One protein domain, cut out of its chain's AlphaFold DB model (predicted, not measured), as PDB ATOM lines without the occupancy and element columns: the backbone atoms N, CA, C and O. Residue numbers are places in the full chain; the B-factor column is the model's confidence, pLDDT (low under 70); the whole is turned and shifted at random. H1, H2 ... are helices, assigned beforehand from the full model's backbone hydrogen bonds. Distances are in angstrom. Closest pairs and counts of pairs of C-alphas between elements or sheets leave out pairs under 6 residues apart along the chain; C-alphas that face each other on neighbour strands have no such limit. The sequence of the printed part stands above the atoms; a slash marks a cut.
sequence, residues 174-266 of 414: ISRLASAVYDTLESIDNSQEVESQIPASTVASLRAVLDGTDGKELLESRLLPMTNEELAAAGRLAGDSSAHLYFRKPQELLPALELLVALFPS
ATOM      1  N   ILE A 174      -9.531  44.130  30.031       93.56
ATOM      2  CA  ILE A 174      -9.613  43.024  29.074       93.56
ATOM      3  C   ILE A 174     -10.479  43.415  27.879       93.56
ATOM      4  O   ILE A 174     -10.029  43.296  26.744       93.56
ATOM      5  N   SER A 175     -11.685  43.940  28.113       92.88
ATOM      6  CA  SER A 175     -12.580  44.274  27.001       92.88
ATOM      7  C   SER A 175     -12.060  45.444  26.154       92.88
ATOM      8  O   SER A 175     -12.186  45.431  24.927       92.88
ATOM      9  N   ARG A 176     -11.428  46.448  26.783       92.00
ATOM     10  CA  ARG A 176     -10.785  47.574  26.083       92.00
ATOM     11  C   ARG A 176      -9.596  47.113  25.252       92.00
ATOM     12  O   ARG A 176      -9.506  47.483  24.085       92.00
ATOM     13  N   LEU A 177      -8.726  46.294  25.837       90.50
ATOM     14  CA  LEU A 177      -7.558  45.746  25.163       90.50
ATOM     15  C   LEU A 177      -7.972  44.838  24.002       90.50
ATOM     16  O   LEU A 177      -7.459  45.012  22.905       90.50
ATOM     17  N   ALA A 178      -8.944  43.944  24.203       89.25
ATOM     18  CA  ALA A 178      -9.472  43.090  23.141       89.25
ATOM     19  C   ALA A 178     -10.020  43.913  21.967       89.25
ATOM     20  O   ALA A 178      -9.717  43.607  20.820       89.25
ATOM     21  N   SER A 179     -10.773  44.984  22.243       88.06
ATOM     22  CA  SER A 179     -11.245  45.904  21.202       88.06
ATOM     23  C   SER A 179     -10.098  46.626  20.489       88.06
ATOM     24  O   SER A 179     -10.055  46.598  19.267       88.06
ATOM     25  N   ALA A 180      -9.140  47.208  21.216       86.00
ATOM     26  CA  ALA A 180      -8.010  47.918  20.606       86.00
ATOM     27  C   ALA A 180      -7.134  46.996  19.739       86.00
ATOM     28  O   ALA A 180      -6.669  47.380  18.663       86.00
ATOM     29  N   VAL A 181      -6.926  45.763  20.201       83.94
ATOM     30  CA  VAL A 181      -6.241  44.718  19.444       83.94
ATOM     31  C   VAL A 181      -7.029  44.366  18.189       83.94
ATOM     32  O   VAL A 181      -6.453  44.358  17.108       83.94
ATOM     33  N   TYR A 182      -8.331  44.112  18.313       84.44
ATOM     34  CA  TYR A 182      -9.173  43.754  17.176       84.44
ATOM     35  C   TYR A 182      -9.180  44.853  16.103       84.44
ATOM     36  O   TYR A 182      -8.932  44.556  14.939       84.44
ATOM     37  N   ASP A 183      -9.337  46.117  16.502       83.62
ATOM     38  CA  ASP A 183      -9.285  47.270  15.594       83.62
ATOM     39  C   ASP A 183      -7.920  47.363  14.880       83.62
ATOM     40  O   ASP A 183      -7.835  47.676  13.691       83.62
ATOM     41  N   THR A 184      -6.831  47.044  15.592       81.50
ATOM     42  CA  THR A 184      -5.477  46.993  15.014       81.50
ATOM     43  C   THR A 184      -5.359  45.878  13.978       81.50
ATOM     44  O   THR A 184      -4.805  46.095  12.901       81.50
ATOM     45  N   LEU A 185      -5.900  44.697  14.278       81.31
ATOM     46  CA  LEU A 185      -5.896  43.556  13.367       81.31
ATOM     47  C   LEU A 185      -6.726  43.826  12.111       81.31
ATOM     48  O   LEU A 185      -6.246  43.577  11.006       81.31
ATOM     49  N   GLU A 186      -7.919  44.400  12.265       83.19
ATOM     50  CA  GLU A 186      -8.773  44.803  11.145       83.19
ATOM     51  C   GLU A 186      -8.085  45.871  10.277       83.19
ATOM     52  O   GLU A 186      -8.137  45.822   9.046       83.19
ATOM     53  N   SER A 187      -7.369  46.817  10.894       82.50
ATOM     54  CA  SER A 187      -6.590  47.810  10.150       82.50
ATOM     55  C   SER A 187      -5.414  47.197   9.382       82.50
ATOM     56  O   SER A 187      -5.071  47.708   8.313       82.50
ATOM     57  N   ILE A 188      -4.775  46.152   9.915       80.25
ATOM     58  CA  ILE A 188      -3.679  45.444   9.239       80.25
ATOM     59  C   ILE A 188      -4.218  44.663   8.036       80.25
ATOM     60  O   ILE A 188      -3.643  44.777   6.956       80.25
ATOM     61  N   ASP A 189      -5.322  43.926   8.193       82.06
ATOM     62  CA  ASP A 189      -5.903  43.115   7.109       82.06
ATOM     63  C   ASP A 189      -6.381  43.978   5.927       82.06
ATOM     64  O   ASP A 189      -6.226  43.607   4.764       82.06
ATOM     65  N   ASN A 190      -6.853  45.195   6.207       82.62
ATOM     66  CA  ASN A 190      -7.239  46.155   5.173       82.62
ATOM     67  C   ASN A 190      -6.047  46.871   4.496       82.62
ATOM     68  O   ASN A 190      -6.243  47.577   3.501       82.62
ATOM     69  N   SER A 191      -4.816  46.724   5.003       83.94
ATOM     70  CA  SER A 191      -3.634  47.451   4.526       83.94
ATOM     71  C   SER A 191      -2.634  46.544   3.802       83.94
ATOM     72  O   SER A 191      -1.743  45.947   4.407       83.94
ATOM     73  N   GLN A 192      -2.708  46.521   2.464       81.25
ATOM     74  CA  GLN A 192      -1.783  45.745   1.617       81.25
ATOM     75  C   GLN A 192      -0.301  46.098   1.839       81.25
ATOM     76  O   GLN A 192       0.575  45.242   1.713       81.25
ATOM     77  N   GLU A 193       0.002  47.361   2.160       81.88
ATOM     78  CA  GLU A 193       1.380  47.811   2.384       81.88
ATOM     79  C   GLU A 193       1.971  47.205   3.665       81.88
ATOM     80  O   GLU A 193       3.134  46.796   3.673       81.88
ATOM     81  N   VAL A 194       1.163  47.095   4.722       76.31
ATOM     82  CA  VAL A 194       1.572  46.511   6.006       76.31
ATOM     83  C   VAL A 194       1.652  44.990   5.901       76.31
ATOM     84  O   VAL A 194       2.618  44.401   6.385       76.31
ATOM     85  N   GLU A 195       0.709  44.360   5.194       79.38
ATOM     86  CA  GLU A 195       0.713  42.912   4.971       79.38
ATOM     87  C   GLU A 195       2.019  42.433   4.315       79.38
ATOM     88  O   GLU A 195       2.569  41.406   4.703       79.38
ATOM     89  N   SER A 196       2.578  43.219   3.385       81.94
ATOM     90  CA  SER A 196       3.836  42.885   2.698       81.94
ATOM     91  C   SER A 196       5.079  42.863   3.600       81.94
ATOM     92  O   SER A 196       6.110  42.308   3.217       81.94
ATOM     93  N   GLN A 197       4.997  43.466   4.788       82.19
ATOM     94  CA  GLN A 197       6.117  43.623   5.722       82.19
ATOM     95  C   GLN A 197       6.045  42.647   6.899       82.19
ATOM     96  O   GLN A 197       7.023  42.489   7.631       82.19
ATOM     97  N   ILE A 198       4.903  41.983   7.080       78.81
ATOM     98  CA  ILE A 198       4.674  41.016   8.148       78.81
ATOM     99  C   ILE A 198       4.936  39.603   7.598       78.81
ATOM    100  O   ILE A 198       4.535  39.292   6.475       78.81
ATOM    101  N   PRO A 199       5.589  38.703   8.360       81.88
ATOM    102  CA  PRO A 199       5.731  37.309   7.954       81.88
ATOM    103  C   PRO A 199       4.373  36.671   7.629       81.88
ATOM    104  O   PRO A 199       3.432  36.763   8.417       81.88
ATOM    105  N   ALA A 200       4.274  35.965   6.500       78.81
ATOM    106  CA  ALA A 200       3.016  35.364   6.040       78.81
ATOM    107  C   ALA A 200       2.371  34.417   7.076       78.81
ATOM    108  O   ALA A 200       1.149  34.338   7.165       78.81
ATOM    109  N   SER A 201       3.178  33.738   7.900       78.00
ATOM    110  CA  SER A 201       2.699  32.891   9.004       78.00
ATOM    111  C   SER A 201       1.960  33.682  10.087       78.00
ATOM    112  O   SER A 201       0.980  33.202  10.659       78.00
ATOM    113  N   THR A 202       2.416  34.903  10.362       76.69
ATOM    114  CA  THR A 202       1.784  35.814  11.315       76.69
ATOM    115  C   THR A 202       0.472  36.332  10.743       76.69
ATOM    116  O   THR A 202      -0.552  36.224  11.410       76.69
ATOM    117  N   VAL A 203       0.463  36.781   9.484       77.19
ATOM    118  CA  VAL A 203      -0.762  37.231   8.797       77.19
ATOM    119  C   VAL A 203      -1.824  36.127   8.760       77.19
ATOM    120  O   VAL A 203      -2.983  36.380   9.075       77.19
ATOM    121  N   ALA A 204      -1.440  34.886   8.443       78.31
ATOM    122  CA  ALA A 204      -2.364  33.752   8.434       78.31
ATOM    123  C   ALA A 204      -2.973  33.477   9.821       78.31
ATOM    124  O   ALA A 204      -4.172  33.223   9.926       78.31
ATOM    125  N   SER A 205      -2.172  33.580  10.886       76.06
ATOM    126  CA  SER A 205      -2.662  33.412  12.261       76.06
ATOM    127  C   SER A 205      -3.620  34.529  12.668       76.06
ATOM    128  O   SER A 205      -4.625  34.264  13.318       76.06
ATOM    129  N   LEU A 206      -3.353  35.764  12.238       74.25
ATOM    130  CA  LEU A 206      -4.229  36.904  12.499       74.25
ATOM    131  C   LEU A 206      -5.567  36.789  11.766       74.25
ATOM    132  O   LEU A 206      -6.609  37.003  12.380       74.25
ATOM    133  N   ARG A 207      -5.553  36.386  10.491       77.62
ATOM    134  CA  ARG A 207      -6.783  36.129   9.724       77.62
ATOM    135  C   ARG A 207      -7.629  35.033  10.352       77.62
ATOM    136  O   ARG A 207      -8.825  35.218  10.511       77.62
ATOM    137  N   ALA A 208      -7.009  33.944  10.808       75.88
ATOM    138  CA  ALA A 208      -7.731  32.872  11.492       75.88
ATOM    139  C   ALA A 208      -8.461  33.354  12.764       75.88
ATOM    140  O   ALA A 208      -9.540  32.854  13.081       75.88
ATOM    141  N   VAL A 209      -7.893  34.334  13.479       71.44
ATOM    142  CA  VAL A 209      -8.519  34.963  14.654       71.44
ATOM    143  C   VAL A 209      -9.638  35.933  14.243       71.44
ATOM    144  O   VAL A 209     -10.686  35.945  14.886       71.44
ATOM    145  N   LEU A 210      -9.440  36.721  13.180       77.62
ATOM    146  CA  LEU A 210     -10.411  37.703  12.672       77.62
ATOM    147  C   LEU A 210     -11.640  37.064  12.007       77.62
ATOM    148  O   LEU A 210     -12.760  37.513  12.246       77.62
ATOM    149  N   ASP A 211     -11.436  36.019  11.202       79.38
ATOM    150  CA  ASP A 211     -12.483  35.339  10.424       79.38
ATOM    151  C   ASP A 211     -13.415  34.481  11.300       79.38
ATOM    152  O   ASP A 211     -14.461  34.000  10.850       79.38
ATOM    153  N   GLY A 212     -13.055  34.268  12.569       71.75
ATOM    154  CA  GLY A 212     -13.933  33.648  13.551       71.75
ATOM    155  C   GLY A 212     -15.077  34.587  13.929       71.75
ATOM    156  O   GLY A 212     -14.841  35.721  14.337       71.75
ATOM    157  N   THR A 213     -16.322  34.095  13.904       61.84
ATOM    158  CA  THR A 213     -17.503  34.840  14.398       61.84
ATOM    159  C   THR A 213     -17.349  35.327  15.842       61.84
ATOM    160  O   THR A 213     -18.030  36.267  16.245       61.84
ATOM    161  N   ASP A 214     -16.413  34.722  16.579       78.25
ATOM    162  CA  ASP A 214     -16.175  34.917  18.004       78.25
ATOM    163  C   ASP A 214     -14.754  35.465  18.273       78.25
ATOM    164  O   ASP A 214     -14.237  35.338  19.383       78.25
ATOM    165  N   GLY A 215     -14.084  36.065  17.277       78.12
ATOM    166  CA  GLY A 215     -12.681  36.499  17.385       78.12
ATOM    167  C   GLY A 215     -12.399  37.417  18.583       78.12
ATOM    168  O   GLY A 215     -11.387  37.264  19.273       78.12
ATOM    169  N   LYS A 216     -13.337  38.318  18.906       80.62
ATOM    170  CA  LYS A 216     -13.255  39.172  20.100       80.62
ATOM    171  C   LYS A 216     -13.409  38.384  21.408       80.62
ATOM    172  O   LYS A 216     -12.680  38.647  22.358       80.62
ATOM    173  N   GLU A 217     -14.328  37.425  21.475       82.62
ATOM    174  CA  GLU A 217     -14.524  36.606  22.680       82.62
ATOM    175  C   GLU A 217     -13.315  35.694  22.927       82.62
ATOM    176  O   GLU A 217     -12.875  35.524  24.065       82.62
ATOM    177  N   LEU A 218     -12.716  35.167  21.853       82.62
ATOM    178  CA  LEU A 218     -11.473  34.406  21.921       82.62
ATOM    179  C   LEU A 218     -10.327  35.267  22.473       82.62
ATOM    180  O   LEU A 218      -9.628  34.822  23.386       82.62
ATOM    181  N   LEU A 219     -10.176  36.504  21.987       84.00
ATOM    182  CA  LEU A 219      -9.233  37.488  22.535       84.00
ATOM    183  C   LEU A 219      -9.465  37.708  24.034       84.00
ATOM    184  O   LEU A 219      -8.534  37.561  24.825       84.00
ATOM    185  N   GLU A 220     -10.700  37.998  24.443       87.50
ATOM    186  CA  GLU A 220     -11.029  38.208  25.858       87.50
ATOM    187  C   GLU A 220     -10.679  36.968  26.704       87.50
ATOM    188  O   GLU A 220     -10.060  37.103  27.762       87.50
ATOM    189  N   SER A 221     -10.959  35.755  26.208       84.31
ATOM    190  CA  SER A 221     -10.618  34.501  26.897       84.31
ATOM    191  C   SER A 221      -9.111  34.285  27.093       84.31
ATOM    192  O   SER A 221      -8.694  33.720  28.106       84.31
ATOM    193  N   ARG A 222      -8.283  34.767  26.159       83.88
ATOM    194  CA  ARG A 222      -6.815  34.669  26.227       83.88
ATOM    195  C   ARG A 222      -6.190  35.739  27.111       83.88
ATOM    196  O   ARG A 222      -5.132  35.505  27.688       83.88
ATOM    197  N   LEU A 223      -6.859  36.877  27.261       88.31
ATOM    198  CA  LEU A 223      -6.451  37.944  28.173       88.31
ATOM    199  C   LEU A 223      -6.842  37.641  29.631       88.31
ATOM    200  O   LEU A 223      -6.178  38.112  30.554       88.31
ATOM    201  N   LEU A 224      -7.882  36.828  29.862       89.44
ATOM    202  CA  LEU A 224      -8.321  36.414  31.203       89.44
ATOM    203  C   LEU A 224      -7.223  35.847  32.118       89.44
ATOM    204  O   LEU A 224      -7.266  36.193  33.297       89.44
ATOM    205  N   PRO A 225      -6.276  34.995  31.678       89.94
ATOM    206  CA  PRO A 225      -5.210  34.488  32.546       89.94
ATOM    207  C   PRO A 225      -4.092  35.499  32.847       89.94
ATOM    208  O   PRO A 225      -3.321  35.262  33.774       89.94
ATOM    209  N   MET A 226      -3.991  36.620  32.123       89.25
ATOM    210  CA  MET A 226      -2.882  37.570  32.285       89.25
ATOM    211  C   MET A 226      -2.934  38.294  33.634       89.25
ATOM    212  O   MET A 226      -3.999  38.612  34.167       89.25
ATOM    213  N   THR A 227      -1.783  38.600  34.209       94.38
ATOM    214  CA  THR A 227      -1.678  39.496  35.366       94.38
ATOM    215  C   THR A 227      -2.039  40.932  34.970       94.38
ATOM    216  O   THR A 227      -2.014  41.307  33.800       94.38
ATOM    217  N   ASN A 228      -2.380  41.776  35.944       93.69
ATOM    218  CA  ASN A 228      -2.716  43.169  35.647       93.69
ATOM    219  C   ASN A 228      -1.522  43.961  35.084       93.69
ATOM    220  O   ASN A 228      -1.712  44.873  34.282       93.69
ATOM    221  N   GLU A 229      -0.297  43.609  35.485       92.75
ATOM    222  CA  GLU A 229       0.932  44.204  34.953       92.75
ATOM    223  C   GLU A 229       1.118  43.862  33.474       92.75
ATOM    224  O   GLU A 229       1.405  44.748  32.666       92.75
ATOM    225  N   GLU A 230       0.882  42.601  33.107       91.06
ATOM    226  CA  GLU A 230       0.910  42.145  31.718       91.06
ATOM    227  C   GLU A 230      -0.202  42.804  30.891       91.06
ATOM    228  O   GLU A 230       0.063  43.261  29.781       91.06
ATOM    229  N   LEU A 231      -1.418  42.939  31.439       91.44
ATOM    230  CA  LEU A 231      -2.514  43.664  30.782       91.44
ATOM    231  C   LEU A 231      -2.159  45.137  30.547       91.44
ATOM    232  O   LEU A 231      -2.385  45.655  29.458       91.44
ATOM    233  N   ALA A 232      -1.577  45.818  31.535       90.31
ATOM    234  CA  ALA A 232      -1.158  47.210  31.386       90.31
ATOM    235  C   ALA A 232      -0.001  47.364  30.384       90.31
ATOM    236  O   ALA A 232       0.016  48.318  29.605       90.31
ATOM    237  N   ALA A 233       0.952  46.426  30.369       88.19
ATOM    238  CA  ALA A 233       2.029  46.399  29.383       88.19
ATOM    239  C   ALA A 233       1.495  46.168  27.960       88.19
ATOM    240  O   ALA A 233       1.904  46.875  27.040       88.19
ATOM    241  N   ALA A 234       0.544  45.248  27.799       85.94
ATOM    242  CA  ALA A 234      -0.149  45.013  26.538       85.94
ATOM    243  C   ALA A 234      -0.951  46.247  26.090       85.94
ATOM    244  O   ALA A 234      -0.882  46.635  24.927       85.94
ATOM    245  N   GLY A 235      -1.641  46.907  27.026       88.06
ATOM    246  CA  GLY A 235      -2.356  48.165  26.797       88.06
ATOM    247  C   GLY A 235      -1.455  49.271  26.258       88.06
ATOM    248  O   GLY A 235      -1.809  49.903  25.270       88.06
ATOM    249  N   ARG A 236      -0.255  49.451  26.831       86.31
ATOM    250  CA  ARG A 236       0.745  50.404  26.308       86.31
ATOM    251  C   ARG A 236       1.085  50.131  24.852       86.31
ATOM    252  O   ARG A 236       0.973  51.022  24.020       86.31
ATOM    253  N   LEU A 237       1.441  48.883  24.550       82.38
ATOM    254  CA  LEU A 237       1.829  48.478  23.200       82.38
ATOM    255  C   LEU A 237       0.682  48.667  22.197       82.38
ATOM    256  O   LEU A 237       0.906  49.161  21.092       82.38
ATOM    257  N   ALA A 238      -0.549  48.320  22.581       81.12
ATOM    258  CA  ALA A 238      -1.731  48.488  21.736       81.12
ATOM    259  C   ALA A 238      -2.112  49.968  21.546       81.12
ATOM    260  O   ALA A 238      -2.436  50.390  20.435       81.12
ATOM    261  N   GLY A 239      -2.046  50.765  22.615       74.75
ATOM    262  CA  GLY A 239      -2.329  52.198  22.597       74.75
ATOM    263  C   GLY A 239      -1.379  52.956  21.674       74.75
ATOM    264  O   GLY A 239      -1.845  53.686  20.795       74.75
ATOM    265  N   ASP A 240      -0.076  52.702  21.800       68.56
ATOM    266  CA  ASP A 240       0.941  53.273  20.913       68.56
ATOM    267  C   ASP A 240       0.690  52.831  19.459       68.56
ATOM    268  O   ASP A 240       0.640  53.660  18.549       68.56
ATOM    269  N   SER A 241       0.405  51.545  19.231       60.69
ATOM    270  CA  SER A 241       0.141  51.005  17.887       60.69
ATOM    271  C   SER A 241      -1.053  51.671  17.197       60.69
ATOM    272  O   SER A 241      -0.961  52.021  16.020       60.69
ATOM    273  N   SER A 242      -2.149  51.920  17.923       58.41
ATOM    274  CA  SER A 242      -3.341  52.582  17.370       58.41
ATOM    275  C   SER A 242      -3.064  54.017  16.898       58.41
ATOM    276  O   SER A 242      -3.609  54.459  15.885       58.41
ATOM    277  N   ALA A 243      -2.154  54.727  17.575       53.88
ATOM    278  CA  ALA A 243      -1.688  56.044  17.152       53.88
ATOM    279  C   ALA A 243      -0.734  55.964  15.941       53.88
ATOM    280  O   ALA A 243      -0.674  56.898  15.135       53.88
ATOM    281  N   HIS A 244      -0.019  54.847  15.785       52.38
ATOM    282  CA  HIS A 244       0.976  54.625  14.733       52.38
ATOM    283  C   HIS A 244       0.429  54.020  13.432       52.38
ATOM    284  O   HIS A 244       1.084  54.160  12.395       52.38
ATOM    285  N   LEU A 245      -0.782  53.449  13.426       51.31
ATOM    286  CA  LEU A 245      -1.429  52.908  12.216       51.31
ATOM    287  C   LEU A 245      -1.638  53.947  11.096       51.31
ATOM    288  O   LEU A 245      -1.868  53.571   9.949       51.31
ATOM    289  N   TYR A 246      -1.481  55.242  11.386       50.69
ATOM    290  CA  TYR A 246      -1.503  56.294  10.371       50.69
ATOM    291  C   TYR A 246      -0.128  56.672   9.776       50.69
ATOM    292  O   TYR A 246      -0.134  57.367   8.762       50.69
ATOM    293  N   PHE A 247       1.043  56.234  10.294       45.88
ATOM    294  CA  PHE A 247       2.348  56.627   9.706       45.88
ATOM    295  C   PHE A 247       3.573  55.685   9.916       45.88
ATOM    296  O   PHE A 247       4.118  55.540  11.004       45.88
ATOM    297  N   ARG A 248       4.149  55.266   8.772       49.56
ATOM    298  CA  ARG A 248       5.574  55.300   8.326       49.56
ATOM    299  C   ARG A 248       6.695  54.492   9.006       49.56
ATOM    300  O   ARG A 248       7.752  54.398   8.377       49.56
ATOM    301  N   LYS A 249       6.551  53.936  10.213       58.31
ATOM    302  CA  LYS A 249       7.651  53.188  10.871       58.31
ATOM    303  C   LYS A 249       7.264  51.754  11.257       58.31
ATOM    304  O   LYS A 249       6.865  51.509  12.389       58.31
ATOM    305  N   PRO A 250       7.477  50.773  10.368       58.41
ATOM    306  CA  PRO A 250       7.135  49.368  10.629       58.41
ATOM    307  C   PRO A 250       7.907  48.722  11.791       58.41
ATOM    308  O   PRO A 250       7.494  47.697  12.320       58.41
ATOM    309  N   GLN A 251       9.013  49.333  12.224       60.47
ATOM    310  CA  GLN A 251       9.847  48.845  13.327       60.47
ATOM    311  C   GLN A 251       9.146  48.913  14.694       60.47
ATOM    312  O   GLN A 251       9.488  48.141  15.582       60.47
ATOM    313  N   GLU A 252       8.163  49.802  14.861       60.41
ATOM    314  CA  GLU A 252       7.386  49.952  16.103       60.41
ATOM    315  C   GLU A 252       6.179  48.994  16.144       60.41
ATOM    316  O   GLU A 252       5.654  48.700  17.213       60.41
ATOM    317  N   LEU A 253       5.778  48.448  14.988       63.47
ATOM    318  CA  LEU A 253       4.642  47.530  14.847       63.47
ATOM    319  C   LEU A 253       5.001  46.091  15.264       63.47
ATOM    320  O   LEU A 253       4.158  45.353  15.769       63.47
ATOM    321  N   LEU A 254       6.260  45.693  15.051       65.50
ATOM    322  CA  LEU A 254       6.738  44.325  15.270       65.50
ATOM    323  C   LEU A 254       6.559  43.834  16.718       65.50
ATOM    324  O   LEU A 254       6.002  42.755  16.885       65.50
ATOM    325  N   PRO A 255       6.942  44.594  17.765       65.56
ATOM    326  CA  PRO A 255       6.795  44.147  19.152       65.56
ATOM    327  C   PRO A 255       5.331  43.957  19.569       65.56
ATOM    328  O   PRO A 255       5.010  43.038  20.319       65.56
ATOM    329  N   ALA A 256       4.429  44.808  19.068       64.50
ATOM    330  CA  ALA A 256       2.997  44.672  19.313       64.50
ATOM    331  C   ALA A 256       2.437  43.424  18.613       64.50
ATOM    332  O   ALA A 256       1.690  42.658  19.218       64.50
ATOM    333  N   LEU A 257       2.858  43.169  17.372       65.62
ATOM    334  CA  LEU A 257       2.522  41.946  16.642       65.62
ATOM    335  C   LEU A 257       3.102  40.687  17.287       65.62
ATOM    336  O   LEU A 257       2.421  39.671  17.325       65.62
ATOM    337  N   GLU A 258       4.322  40.735  17.812       69.38
ATOM    338  CA  GLU A 258       4.929  39.618  18.539       69.38
ATOM    339  C   GLU A 258       4.177  39.320  19.833       69.38
ATOM    340  O   GLU A 258       3.955  38.153  20.137       69.38
ATOM    341  N   LEU A 259       3.718  40.346  20.557       68.44
ATOM    342  CA  LEU A 259       2.850  40.162  21.719       68.44
ATOM    343  C   LEU A 259       1.523  39.507  21.316       68.44
ATOM    344  O   LEU A 259       1.070  38.579  21.979       68.44
ATOM    345  N   LEU A 260       0.922  39.940  20.205       66.50
ATOM    346  CA  LEU A 260      -0.290  39.322  19.668       66.50
ATOM    347  C   LEU A 260      -0.047  37.865  19.282       66.50
ATOM    348  O   LEU A 260      -0.795  36.990  19.695       66.50
ATOM    349  N   VAL A 261       1.040  37.571  18.575       67.31
ATOM    350  CA  VAL A 261       1.427  36.195  18.242       67.31
ATOM    351  C   VAL A 261       1.732  35.379  19.501       67.31
ATOM    352  O   VAL A 261       1.399  34.202  19.554       67.31
ATOM    353  N   ALA A 262       2.306  35.975  20.545       68.12
ATOM    354  CA  ALA A 262       2.540  35.298  21.818       68.12
ATOM    355  C   ALA A 262       1.230  34.984  22.560       68.12
ATOM    356  O   ALA A 262       1.140  33.949  23.219       68.12
ATOM    357  N   LEU A 263       0.201  35.827  22.414       64.81
ATOM    358  CA  LEU A 263      -1.159  35.548  22.894       64.81
ATOM    359  C   LEU A 263      -1.861  34.452  22.070       64.81
ATOM    360  O   LEU A 263      -2.809  33.829  22.555       64.81
ATOM    361  N   PHE A 264      -1.372  34.183  20.857       62.91
ATOM    362  CA  PHE A 264      -1.878  33.168  19.937       62.91
ATOM    363  C   PHE A 264      -0.761  32.218  19.492       62.91
ATOM    364  O   PHE A 264      -0.339  32.285  18.331       62.91
ATOM    365  N   PRO A 265      -0.262  31.325  20.371       53.16
ATOM    366  CA  PRO A 265       0.734  30.346  19.968       53.16
ATOM    367  C   PRO A 265       0.147  29.462  18.863       53.16
ATOM    368  O   PRO A 265      -0.596  28.529  19.130       53.16
ATOM    369  N   SER A 266       0.505  29.781  17.616       50.03
ATOM    370  CA  SER A 266       0.127  29.148  16.345       50.03
ATOM    371  C   SER A 266      -1.376  29.046  16.030       50.03
ATOM    372  O   SER A 266      -2.168  28.497  16.791       50.03
TER     373      SER A 266
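AT A GLANCE: This is residues 174 to 266 of the 414 residues of the protein "Osm1 protein" of Symbiodinium natans (UniProt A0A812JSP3). H1 lies in the middle, with the long helix H5 along one side and H3 and H4 crossing it on another; H6 folds back from H5 as a hairpin, and short H2 sits at one end. The 93 printed residues, class all helix, hold six named helices, H1 to H6 in order. The whole is compact, radius of gyration of the C-alphas 12.3 A, spanning 33 by 26 by 18 A.

IN THESE COORDINATES: H5, residues 228 to 244, measures 24.1 A from first to last C-alpha; H1, residues 174 to 189, from (-9.613, 43.024, 29.074), 22.3 A; H6, residues 250 to 263, to (-1.159, 35.548, 22.894), 20.3 A. H2 is residues 192 to 195, H3 200 to 210, H4 215 to 223.

HOW THE PARTS SIT: H5 touches H1, closest C-alphas Gly 235 and Leu 177, 6.0 A. H5 touches H6 at Leu 237 and Ala 256, closest C-alphas 5.6 A. H1 touches H4 at a steep tilt of 50 degrees, closest C-alphas Ala 178 and Leu 219, 5.6 A. Every O i to N i+4 pair is within hydrogen-bond range in H1, H3, H4 and H5, 7 of 10 in H6; H2 is too short.

THE WHOLE: The printed part has no cut. Residues 213 and 240 to 266 have pLDDT under 70.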